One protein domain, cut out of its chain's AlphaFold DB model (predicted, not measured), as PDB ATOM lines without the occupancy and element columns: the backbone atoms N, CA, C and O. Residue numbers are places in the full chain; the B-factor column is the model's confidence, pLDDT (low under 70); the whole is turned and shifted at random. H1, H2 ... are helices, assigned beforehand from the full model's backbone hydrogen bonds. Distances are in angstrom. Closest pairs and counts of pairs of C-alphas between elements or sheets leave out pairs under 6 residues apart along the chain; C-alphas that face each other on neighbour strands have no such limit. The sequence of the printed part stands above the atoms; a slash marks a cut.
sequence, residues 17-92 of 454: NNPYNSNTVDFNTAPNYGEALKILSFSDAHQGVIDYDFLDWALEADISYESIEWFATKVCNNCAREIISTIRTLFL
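This is residues 17 to 92 of the 454 residues of an uncharacterized protein of Ruminococcus albus SY3 (UniProt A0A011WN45). Four short helices make a small, rounded four-sided cluster: H1 and H4 lie at opposite corners, with H3 packed between them on one side and H2 set more loosely on the other. H3 and H4 fold back on each other as a helical hairpin, while H1 meets H3 at a steep angle; residues 17 to 32, with no named element, run round the outside past H1. The printed part has 76 residues, with four named helices in the order H1, H2, H3, H4 and no named strand; the class is all helix. The whole is compact, with a radius of gyration of the C-alphas of 11.0 A, and spans 30 by 23 by 23 A.

The longest helix, H1, covers residues 33 to 45 and measures 18.4 A from first to last C-alpha; it begins at C-alpha 33, at (24.327, 40.976, 47.304). H2 covers residues 52 to 60 and measures 12.5 A, beginning at C-alpha 52, at (5.534, 28.334, 44.043). H3 covers residues 65 to 75, over 14.6 A. H4 covers residues 81 to 91, over 15.2 A, and ends at C-alpha 91, at (12.870, 29.673, 55.241).

H1 touches H3 with residues 35 to 39 alone, the closest C-alphas being those of Ala 36 and Ser 67, 6.5 A apart. Their lines stand at a steep tilt of 57 degrees, and they run the same way. H3 and H4 touch and form a hairpin, at a shallow tilt of 30 degrees, opposite ways; their closest C-alphas, of Tyr 65 and Phe 91, are 5.0 A apart. H1 and H4 are apart. H2 touches no helix. It is close to H1 but not clearly touching, with the closest C-alphas, of Phe 42 and Phe 54, 7.6 A apart; they run opposite ways at a shallow tilt of 33 degrees, only just short of steep. H2 and H4 are also close but not clearly touching, with the C-alphas of Leu 59 and Phe 91 closest at 7.3 A, at a shallow tilt of 30 degrees, the same way. H2 and H3 are near each other, with 5 pairs of C-alphas within 10 A. In H1, H2, H3 and H4, every O i to N i+4 pair is within hydrogen-bond range.

The two C-alphas farthest apart, those of Asn 23 and Thr 89, are 30.3 A apart. The printed part has no cut. The links from H2 to H3 and from H3 to H4 are tight, and that from H1 to H2 is short. The C-alphas of residues 17 to 32 lie 9 to 15 A from the mean of the C-alphas. The mean pLDDT of the printed part is 89.6, and residue 23 is the one residue under 70.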
ATOM      1  N   ASN A  17       4.232  39.795  42.190       87.50
ATOM      2  CA  ASN A  17       4.764  40.383  40.970       87.50
ATOM      3  C   ASN A  17       5.907  41.310  41.356       87.50
ATOM      4  O   ASN A  17       5.709  42.231  42.150       87.50
ATOM      5  N   ASN A  18       7.077  41.082  40.777       87.12
ATOM      6  CA  ASN A  18       8.168  42.036  40.802       87.12
ATOM      7  C   ASN A  18       7.971  43.040  39.649       87.12
ATOM      8  O   ASN A  18       8.068  42.653  38.484       87.12
ATOM      9  N   PRO A  19       7.695  44.325  39.933       81.81
ATOM     10  CA  PRO A  19       7.481  45.327  38.891       81.81
ATOM     11  C   PRO A  19       8.792  45.883  38.306       81.81
ATOM     12  O   PRO A  19       8.747  46.695  37.380       81.81
ATOM     13  N   TYR A  20       9.947  45.490  38.850       78.50
ATOM     14  CA  TYR A  20      11.262  46.024  38.511       78.50
ATOM     15  C   TYR A  20      12.134  44.964  37.840       78.50
ATOM     16  O   TYR A  20      12.195  43.822  38.285       78.50
ATOM     17  N   ASN A  21      12.873  45.359  36.802       71.62
ATOM     18  CA  ASN A  21      13.948  44.517  36.276       71.62
ATOM     19  C   ASN A  21      15.224  44.687  37.114       71.62
ATOM     20  O   ASN A  21      15.406  45.711  37.786       71.62
ATOM     21  N   SER A  22      16.141  43.723  37.027       70.56
ATOM     22  CA  SER A  22      17.422  43.745  37.761       70.56
ATOM     23  C   SER A  22      18.239  45.038  37.604       70.56
ATOM     24  O   SER A  22      18.989  45.400  38.509       70.56
ATOM     25  N   ASN A  23      18.063  45.784  36.507       67.62
ATOM     26  CA  ASN A  23      18.773  47.042  36.242       67.62
ATOM     27  C   ASN A  23      18.235  48.258  37.020       67.62
ATOM     28  O   ASN A  23      18.831  49.333  36.955       67.62
ATOM     29  N   THR A  24      17.100  48.122  37.710       73.62
ATOM     30  CA  THR A  24      16.401  49.230  38.392       73.62
ATOM     31  C   THR A  24      16.317  49.075  39.912       73.62
ATOM     32  O   THR A  24      15.886  50.007  40.590       73.62
ATOM     33  N   VAL A  25      16.750  47.935  40.456       80.94
ATOM     34  CA  VAL A  25      16.683  47.638  41.894       80.94
ATOM     35  C   VAL A  25      17.892  48.214  42.635       80.94
ATOM     36  O   VAL A  25      19.037  48.038  42.222       80.94
ATOM     37  N   ASP A  26      17.642  48.881  43.766       80.94
ATOM     38  CA  ASP A  26      18.698  49.354  44.666       80.94
ATOM     39  C   ASP A  26      19.211  48.223  45.573       80.94
ATOM     40  O   ASP A  26      18.634  47.897  46.617       80.94
ATOM     41  N   PHE A  27      20.350  47.655  45.182       87.25
ATOM     42  CA  PHE A  27      21.029  46.592  45.920       87.25
ATOM     43  C   PHE A  27      21.638  47.034  47.255       87.25
ATOM     44  O   PHE A  27      21.996  46.172  48.052       87.25
ATOM     45  N   ASN A  28      21.747  48.336  47.552       87.44
ATOM     46  CA  ASN A  28      22.321  48.789  48.827       87.44
ATOM     47  C   ASN A  28      21.474  48.381  50.038       87.44
ATOM     48  O   ASN A  28      21.960  48.373  51.166       87.44
ATOM     49  N   THR A  29      20.201  48.056  49.807       88.50
ATOM     50  CA  THR A  29      19.281  47.584  50.846       88.50
ATOM     51  C   THR A  29      19.269  46.061  50.996       88.50
ATOM     52  O   THR A  29      18.615  45.561  51.912       88.50
ATOM     53  N   ALA A  30      19.964  45.326  50.120       93.69
ATOM     54  CA  ALA A  30      19.966  43.870  50.113       93.69
ATOM     55  C   ALA A  30      20.790  43.302  51.286       93.69
ATOM     56  O   ALA A  30      21.938  43.712  51.469       93.69
ATOM     57  N   PRO A  31      20.267  42.314  52.038       95.50
ATOM     58  CA  PRO A  31      21.014  41.646  53.107       95.50
ATOM     59  C   PRO A  31      22.259  40.913  52.596       95.50
ATOM     60  O   PRO A  31      23.303  40.915  53.247       95.50
ATOM     61  N   ASN A  32      22.156  40.311  51.408       97.00
ATOM     62  CA  ASN A  32      23.244  39.621  50.729       97.00
ATOM     63  C   ASN A  32      23.194  39.925  49.224       97.00
ATOM     64  O   ASN A  32      22.257  39.546  48.523       97.00
ATOM     65  N   TYR A  33      24.236  40.587  48.714       94.62
ATOM     66  CA  TYR A  33      24.327  40.976  47.304       94.62
ATOM     67  C   TYR A  33      24.299  39.778  46.341       94.62
ATOM     68  O   TYR A  33      23.636  39.826  45.305       94.62
ATOM     69  N   GLY A  34      24.994  38.686  46.678       95.69
ATOM     70  CA  GLY A  34      25.062  37.497  45.827       95.69
ATOM     71  C   GLY A  34      23.717  36.778  45.720       95.69
ATOM     72  O   GLY A  34      23.338  36.337  44.638       95.69
ATOM     73  N   GLU A  35      22.974  36.696  46.823       97.19
ATOM     74  CA  GLU A  35      21.613  36.142  46.833       97.19
ATOM     75  C   GLU A  35      20.629  37.049  46.093       97.19
ATOM     76  O   GLU A  35      19.853  36.559  45.275       97.19
ATOM     77  N   ALA A  36      20.714  38.369  46.287       95.44
ATOM     78  CA  ALA A  36      19.875  39.329  45.574       95.44
ATOM     79  C   ALA A  36      20.040  39.235  44.048       95.44
ATOM     80  O   ALA A  36      19.048  39.264  43.319       95.44
ATOM     81  N   LEU A  37      21.273  39.059  43.554       93.56
ATOM     82  CA  LEU A  37      21.526  38.828  42.127       93.56
ATOM     83  C   LEU A  37      20.872  37.539  41.620       93.56
ATOM     84  O   LEU A  37      20.277  37.544  40.540       93.56
ATOM     85  N   LYS A  38      20.964  36.442  42.383       95.56
ATOM     86  CA  LYS A  38      20.317  35.169  42.030       95.56
ATOM     87  C   LYS A  38      18.797  35.327  41.959       95.56
ATOM     88  O   LYS A  38      18.201  34.927  40.964       95.56
ATOM     89  N   ILE A  39      18.198  35.953  42.976       95.38
ATOM     90  CA  ILE A  39      16.751  36.193  43.064       95.38
ATOM     91  C   ILE A  39      16.264  37.012  41.865       95.38
ATOM     92  O   ILE A  39      15.303  36.628  41.204       95.38
ATOM     93  N   LEU A  40      16.935  38.122  41.545       93.00
ATOM     94  CA  LEU A  40      16.524  38.971  40.425       93.00
ATOM     95  C   LEU A  40      16.756  38.303  39.071       93.00
ATOM     96  O   LEU A  40      15.940  38.480  38.174       93.00
ATOM     97  N   SER A  41      17.804  37.486  38.934       92.94
ATOM     98  CA  SER A  41      18.016  36.686  37.721       92.94
ATOM     99  C   SER A  41      16.888  35.673  37.512       92.94
ATOM    100  O   SER A  41      16.405  35.524  36.390       92.94
ATOM    101  N   PHE A  42      16.435  35.009  38.584       93.88
ATOM    102  CA  PHE A  42      15.255  34.148  38.532       93.88
ATOM    103  C   PHE A  42      14.019  34.962  38.137       93.88
ATOM    104  O   PHE A  42      13.308  34.590  37.206       93.88
ATOM    105  N   SER A  43      13.787  36.092  38.809       93.12
ATOM    106  CA  SER A  43      12.630  36.953  38.565       93.12
ATOM    107  C   SER A  43      12.561  37.447  37.116       93.12
ATOM    108  O   SER A  43      11.517  37.311  36.485       93.12
ATOM    109  N   ASP A  44      13.667  37.946  36.556       90.62
ATOM    110  CA  ASP A  44      13.743  38.409  35.165       90.62
ATOM    111  C   ASP A  44      13.449  37.267  34.171       90.62
ATOM    112  O   ASP A  44      12.719  37.468  33.197       90.62
ATOM    113  N   ALA A  45      13.964  36.056  34.429       92.12
ATOM    114  CA  ALA A  45      13.708  34.878  33.593       92.12
ATOM    115  C   ALA A  45      12.225  34.459  33.583       92.12
ATOM    116  O   ALA A  45      11.744  33.942  32.574       92.12
ATOM    117  N   HIS A  46      11.501  34.745  34.667       91.75
ATOM    118  CA  HIS A  46      10.068  34.474  34.827       91.75
ATOM    119  C   HIS A  46       9.204  35.730  34.629       91.75
ATOM    120  O   HIS A  46       8.049  35.777  35.047       91.75
ATOM    121  N   GLN A  47       9.743  36.766  33.971       89.69
ATOM    122  CA  GLN A  47       9.023  38.004  33.629       89.69
ATOM    123  C   GLN A  47       8.411  38.724  34.846       89.69
ATOM    124  O   GLN A  47       7.375  39.378  34.741       89.69
ATOM    125  N   GLY A  48       9.052  38.600  36.008       86.00
ATOM    126  CA  GLY A  48       8.606  39.197  37.261       86.00
ATOM    127  C   GLY A  48       7.526  38.405  38.001       86.00
ATOM    128  O   GLY A  48       7.159  38.817  39.100       86.00
ATOM    129  N   VAL A  49       7.036  37.288  37.455       88.31
ATOM    130  CA  VAL A  49       6.079  36.405  38.137       88.31
ATOM    131  C   VAL A  49       6.823  35.563  39.169       88.31
ATOM    132  O   VAL A  49       7.844  34.949  38.863       88.31
ATOM    133  N   ILE A  50       6.329  35.580  40.404       89.50
ATOM    134  CA  ILE A  50       6.925  34.899  41.549       89.50
ATOM    135  C   ILE A  50       5.829  34.081  42.224       89.50
ATOM    136  O   ILE A  50       4.918  34.629  42.845       89.50
ATOM    137  N   ASP A  51       5.920  32.769  42.088       87.44
ATOM    138  CA  ASP A  51       4.929  31.807  42.553       87.44
ATOM    139  C   ASP A  51       5.610  30.669  43.333       87.44
ATOM    140  O   ASP A  51       6.641  30.867  43.983       87.44
ATOM    141  N   TYR A  52       5.009  29.484  43.327       81.75
ATOM    142  CA  TYR A  52       5.534  28.334  44.043       81.75
ATOM    143  C   TYR A  52       6.870  27.825  43.467       81.75
ATOM    144  O   TYR A  52       7.737  27.425  44.243       81.75
ATOM    145  N   ASP A  53       7.096  27.941  42.154       85.06
ATOM    146  CA  ASP A  53       8.352  27.506  41.525       85.06
ATOM    147  C   ASP A  53       9.539  28.345  42.028       85.06
ATOM    148  O   ASP A  53      10.657  27.846  42.178       85.06
ATOM    149  N   PHE A  54       9.296  29.620  42.361       89.88
ATOM    150  CA  PHE A  54      10.292  30.472  43.012       89.88
ATOM    151  C   PHE A  54      10.648  29.983  44.416       89.88
ATOM    152  O   PHE A  54      11.822  30.006  44.783       89.88
ATOM    153  N   LEU A  55       9.654  29.583  45.214       87.81
ATOM    154  CA  LEU A  55       9.886  29.091  46.572       87.81
ATOM    155  C   LEU A  55      10.711  27.808  46.542       87.81
ATOM    156  O   LEU A  55      11.691  27.710  47.281       87.81
ATOM    157  N   ASP A  56      10.355  26.884  45.650       84.94
ATOM    158  CA  ASP A  56      11.100  25.645  45.466       84.94
ATOM    159  C   ASP A  56      12.547  25.936  45.051       84.94
ATOM    160  O   ASP A  56      13.493  25.525  45.727       84.94
ATOM    161  N   TRP A  57      12.741  26.755  44.013       90.31
ATOM    162  CA  TRP A  57      14.072  27.172  43.575       90.31
ATOM    163  C   TRP A  57      14.884  27.839  44.693       90.31
ATOM    164  O   TRP A  57      16.071  27.556  44.859       90.31
ATOM    165  N   ALA A  58      14.272  28.738  45.466       90.94
ATOM    166  CA  ALA A  58      14.960  29.468  46.524       90.94
ATOM    167  C   ALA A  58      15.384  28.541  47.671       90.94
ATOM    168  O   ALA A  58      16.461  28.731  48.244       90.94
ATOM    169  N   LEU A  59      14.573  27.526  47.990       86.56
ATOM    170  CA  LEU A  59      14.926  26.486  48.951       86.56
ATOM    171  C   LEU A  59      16.090  25.625  48.441       86.56
ATOM    172  O   LEU A  59      17.000  25.338  49.217       86.56
ATOM    173  N   GLU A  60      16.096  25.252  47.157       86.94
ATOM    174  CA  GLU A  60      17.181  24.486  46.523       86.94
ATOM    175  C   GLU A  60      18.493  25.274  46.427       86.94
ATOM    176  O   GLU A  60      19.580  24.729  46.621       86.94
ATOM    177  N   ALA A  61      18.396  26.572  46.144       90.75
ATOM    178  CA  ALA A  61      19.534  27.475  46.031       90.75
ATOM    179  C   ALA A  61      20.072  27.965  47.392       90.75
ATOM    180  O   ALA A  61      21.014  28.766  47.402       90.75
ATOM    181  N   ASP A  62      19.481  27.486  48.496       90.00
ATOM    182  CA  ASP A  62      19.761  27.853  49.889       90.00
ATOM    183  C   ASP A  62      19.792  29.374  50.104       90.00
ATOM    184  O   ASP A  62      20.723  29.940  50.677       90.00
ATOM    185  N   ILE A  63      18.776  30.060  49.573       94.06
ATOM    186  CA  ILE A  63      18.612  31.499  49.770       94.06
ATOM    187  C   ILE A  63      18.132  31.761  51.202       94.06
ATOM    188  O   ILE A  63      17.225  31.088  51.696       94.06
ATOM    189  N   SER A  64      18.727  32.753  51.868       94.56
ATOM    190  CA  SER A  64      18.374  33.095  53.248       94.56
ATOM    191  C   SER A  64      16.964  33.678  53.364       94.56
ATOM    192  O   SER A  64      16.460  34.337  52.448       94.56
ATOM    193  N   TYR A  65      16.346  33.491  54.536       94.50
ATOM    194  CA  TYR A  65      15.078  34.137  54.881       94.50
ATOM    195  C   TYR A  65      15.155  35.654  54.673       94.50
ATOM    196  O   TYR A  65      14.259  36.233  54.063       94.50
ATOM    197  N   GLU A  66      16.236  36.288  55.135       96.38
ATOM    198  CA  GLU A  66      16.426  37.735  55.074       96.38
ATOM    199  C   GLU A  66      16.394  38.239  53.627       96.38
ATOM    200  O   GLU A  66      15.745  39.246  53.341       96.38
ATOM    201  N   SER A  67      17.051  37.536  52.699       96.94
ATOM    202  CA  SER A  67      17.053  37.905  51.279       96.94
ATOM    203  C   SER A  67      15.683  37.721  50.618       96.94
ATOM    204  O   SER A  67      15.284  38.569  49.816       96.94
ATOM    205  N   ILE A  68      14.937  36.663  50.956       95.00
ATOM    206  CA  ILE A  68      13.582  36.441  50.420       95.00
ATOM    207  C   ILE A  68      12.585  37.458  50.992       95.00
ATOM    208  O   ILE A  68      11.802  38.042  50.240       95.00
ATOM    209  N   GLU A  69      12.634  37.726  52.299       95.50
ATOM    210  CA  GLU A  69      11.809  38.751  52.947       95.50
ATOM    211  C   GLU A  69      12.123  40.141  52.380       95.50
ATOM    212  O   GLU A  69      11.203  40.901  52.059       95.50
ATOM    213  N   TRP A  70      13.405  40.475  52.204       95.69
ATOM    214  CA  TRP A  70      13.825  41.717  51.555       95.69
ATOM    215  C   TRP A  70      13.238  41.829  50.149       95.69
ATOM    216  O   TRP A  70      12.642  42.854  49.819       95.69
ATOM    217  N   PHE A  71      13.348  40.780  49.333       95.38
ATOM    218  CA  PHE A  71      12.816  40.798  47.976       95.38
ATOM    219  C   PHE A  71      11.297  41.009  47.972       95.38
ATOM    220  O   PHE A  71      10.802  41.926  47.314       95.38
ATOM    221  N   ALA A  72      10.553  40.250  48.777       93.81
ATOM    222  CA  ALA A  72       9.101  40.386  48.867       93.81
ATOM    223  C   ALA A  72       8.670  41.783  49.354       93.81
ATOM    224  O   ALA A  72       7.797  42.415  48.755       93.81
ATOM    225  N   THR A  73       9.301  42.300  50.411       93.25
ATOM    226  CA  THR A  73       8.851  43.530  51.087       93.25
ATOM    227  C   THR A  73       9.419  44.814  50.490       93.25
ATOM    228  O   THR A  73       8.735  45.836  50.492       93.25
ATOM    229  N   LYS A  74      10.664  44.805  50.001       92.06
ATOM    230  CA  LYS A  74      11.359  46.001  49.493       92.06
ATOM    231  C   LYS A  74      11.333  46.105  47.981       92.06
ATOM    232  O   LYS A  74      11.211  47.217  47.480       92.06
ATOM    233  N   VAL A  75      11.425  44.982  47.269       91.75
ATOM    234  CA  VAL A  75      11.430  44.979  45.799       91.75
ATOM    235  C   VAL A  75      10.008  44.836  45.263       91.75
ATOM    236  O   VAL A  75       9.532  45.711  44.545       91.75
ATOM    237  N   CYS A  76       9.283  43.797  45.681       91.62
ATOM    238  CA  CYS A  76       7.899  43.569  45.250       91.62
ATOM    239  C   CYS A  76       6.879  44.448  45.998       91.62
ATOM    240  O   CYS A  76       5.705  44.470  45.629       91.62
ATOM    241  N   ASN A  77       7.309  45.168  47.045       90.94
ATOM    242  CA  ASN A  77       6.461  46.012  47.896       90.94
ATOM    243  C   ASN A  77       5.210  45.272  48.418       90.94
ATOM    244  O   ASN A  77       4.107  45.826  48.465       90.94
ATOM    245  N   ASN A  78       5.374  44.000  48.785       89.38
ATOM    246  CA  ASN A  78       4.307  43.165  49.313       89.38
ATOM    247  C   ASN A  78       4.589  42.792  50.771       89.38
ATOM    248  O   ASN A  78       5.551  42.094  51.085       89.38
ATOM    249  N   CYS A  79       3.710  43.256  51.655       88.81
ATOM    250  CA  CYS A  79       3.743  42.966  53.088       88.81
ATOM    251  C   CYS A  79       2.480  42.212  53.538       88.81
ATOM    252  O   CYS A  79       2.069  42.338  54.691       88.81
ATOM    253  N   ALA A  80       1.810  41.493  52.629       89.75
ATOM    254  CA  ALA A  80       0.647  40.687  52.982       89.75
ATOM    255  C   ALA A  80       1.055  39.595  53.980       89.75
ATOM    256  O   ALA A  80       2.079  38.929  53.811       89.75
ATOM    257  N   ARG A  81       0.254  39.408  55.032       86.81
ATOM    258  CA  ARG A  81       0.585  38.495  56.133       86.81
ATOM    259  C   ARG A  81       0.748  37.056  55.653       86.81
ATOM    260  O   ARG A  81       1.606  36.348  56.170       86.81
ATOM    261  N   GLU A  82      -0.048  36.645  54.678       86.25
ATOM    262  CA  GLU A  82      -0.041  35.315  54.074       86.25
ATOM    263  C   GLU A  82       1.295  35.035  53.373       86.25
ATOM    264  O   GLU A  82       1.901  33.983  53.578       86.25
ATOM    265  N   ILE A  83       1.801  36.021  52.626       88.75
ATOM    266  CA  ILE A  83       3.098  35.963  51.943       88.75
ATOM    267  C   ILE A  83       4.233  35.889  52.963       88.75
ATOM    268  O   ILE A  83       5.076  34.998  52.894       88.75
ATOM    269  N   ILE A  84       4.252  36.806  53.934       91.06
ATOM    270  CA  ILE A  84       5.333  36.866  54.924       91.06
ATOM    271  C   ILE A  84       5.335  35.628  55.822       91.06
ATOM    272  O   ILE A  84       6.400  35.086  56.097       91.06
ATOM    273  N   SER A  85       4.162  35.143  56.241       90.69
ATOM    274  CA  SER A  85       4.068  33.907  57.025       90.69
ATOM    275  C   SER A  85       4.576  32.717  56.218       90.69
ATOM    276  O   SER A  85       5.380  31.964  56.733       90.69
ATOM    277  N   THR A  86       4.197  32.598  54.941       89.06
ATOM    278  CA  THR A  86       4.709  31.549  54.039       89.06
ATOM    279  C   THR A  86       6.237  31.550  53.966       89.06
ATOM    280  O   THR A  86       6.869  30.511  54.152       89.06
ATOM    281  N   ILE A  87       6.846  32.724  53.763       91.50
ATOM    282  CA  ILE A  87       8.307  32.866  53.723       91.50
ATOM    283  C   ILE A  87       8.923  32.477  55.076       91.50
ATOM    284  O   ILE A  87       9.915  31.754  55.114       91.50
ATOM    285  N   ARG A  88       8.327  32.901  56.199       92.94
ATOM    286  CA  ARG A  88       8.786  32.507  57.543       92.94
ATOM    287  C   ARG A  88       8.739  30.999  57.740       92.94
ATOM    288  O   ARG A  88       9.742  30.430  58.150       92.94
ATOM    289  N   THR A  89       7.614  30.361  57.444       91.00
ATOM    290  CA  THR A  89       7.415  28.919  57.637       91.00
ATOM    291  C   THR A  89       8.441  28.099  56.855       91.00
ATOM    292  O   THR A  89       9.029  27.169  57.405       91.00
ATOM    293  N   LEU A  90       8.692  28.478  55.598       89.31
ATOM    294  CA  LEU A  90       9.586  27.742  54.706       89.31
ATOM    295  C   LEU A  90      11.071  28.011  54.977       89.31
ATOM    296  O   LEU A  90      11.864  27.072  54.940       89.31
ATOM    297  N   PHE A  91      11.459  29.266  55.237       91.25
ATOM    298  CA  PHE A  91      12.870  29.673  55.241       91.25
ATOM    299  C   PHE A  91      13.458  29.910  56.632       91.25
ATOM    300  O   PHE A  91      14.674  29.769  56.786       91.25
ATOM    301  N   LEU A  92      12.661  30.228  57.661       92.94
ATOM    302  CA  LEU A  92      13.197  30.291  59.023       92.94
ATOM    303  C   LEU A  92      13.459  28.888  59.569       92.94
ATOM    304  O   LEU A  92      12.738  27.927  59.304       92.94
TER     305      LEU A  92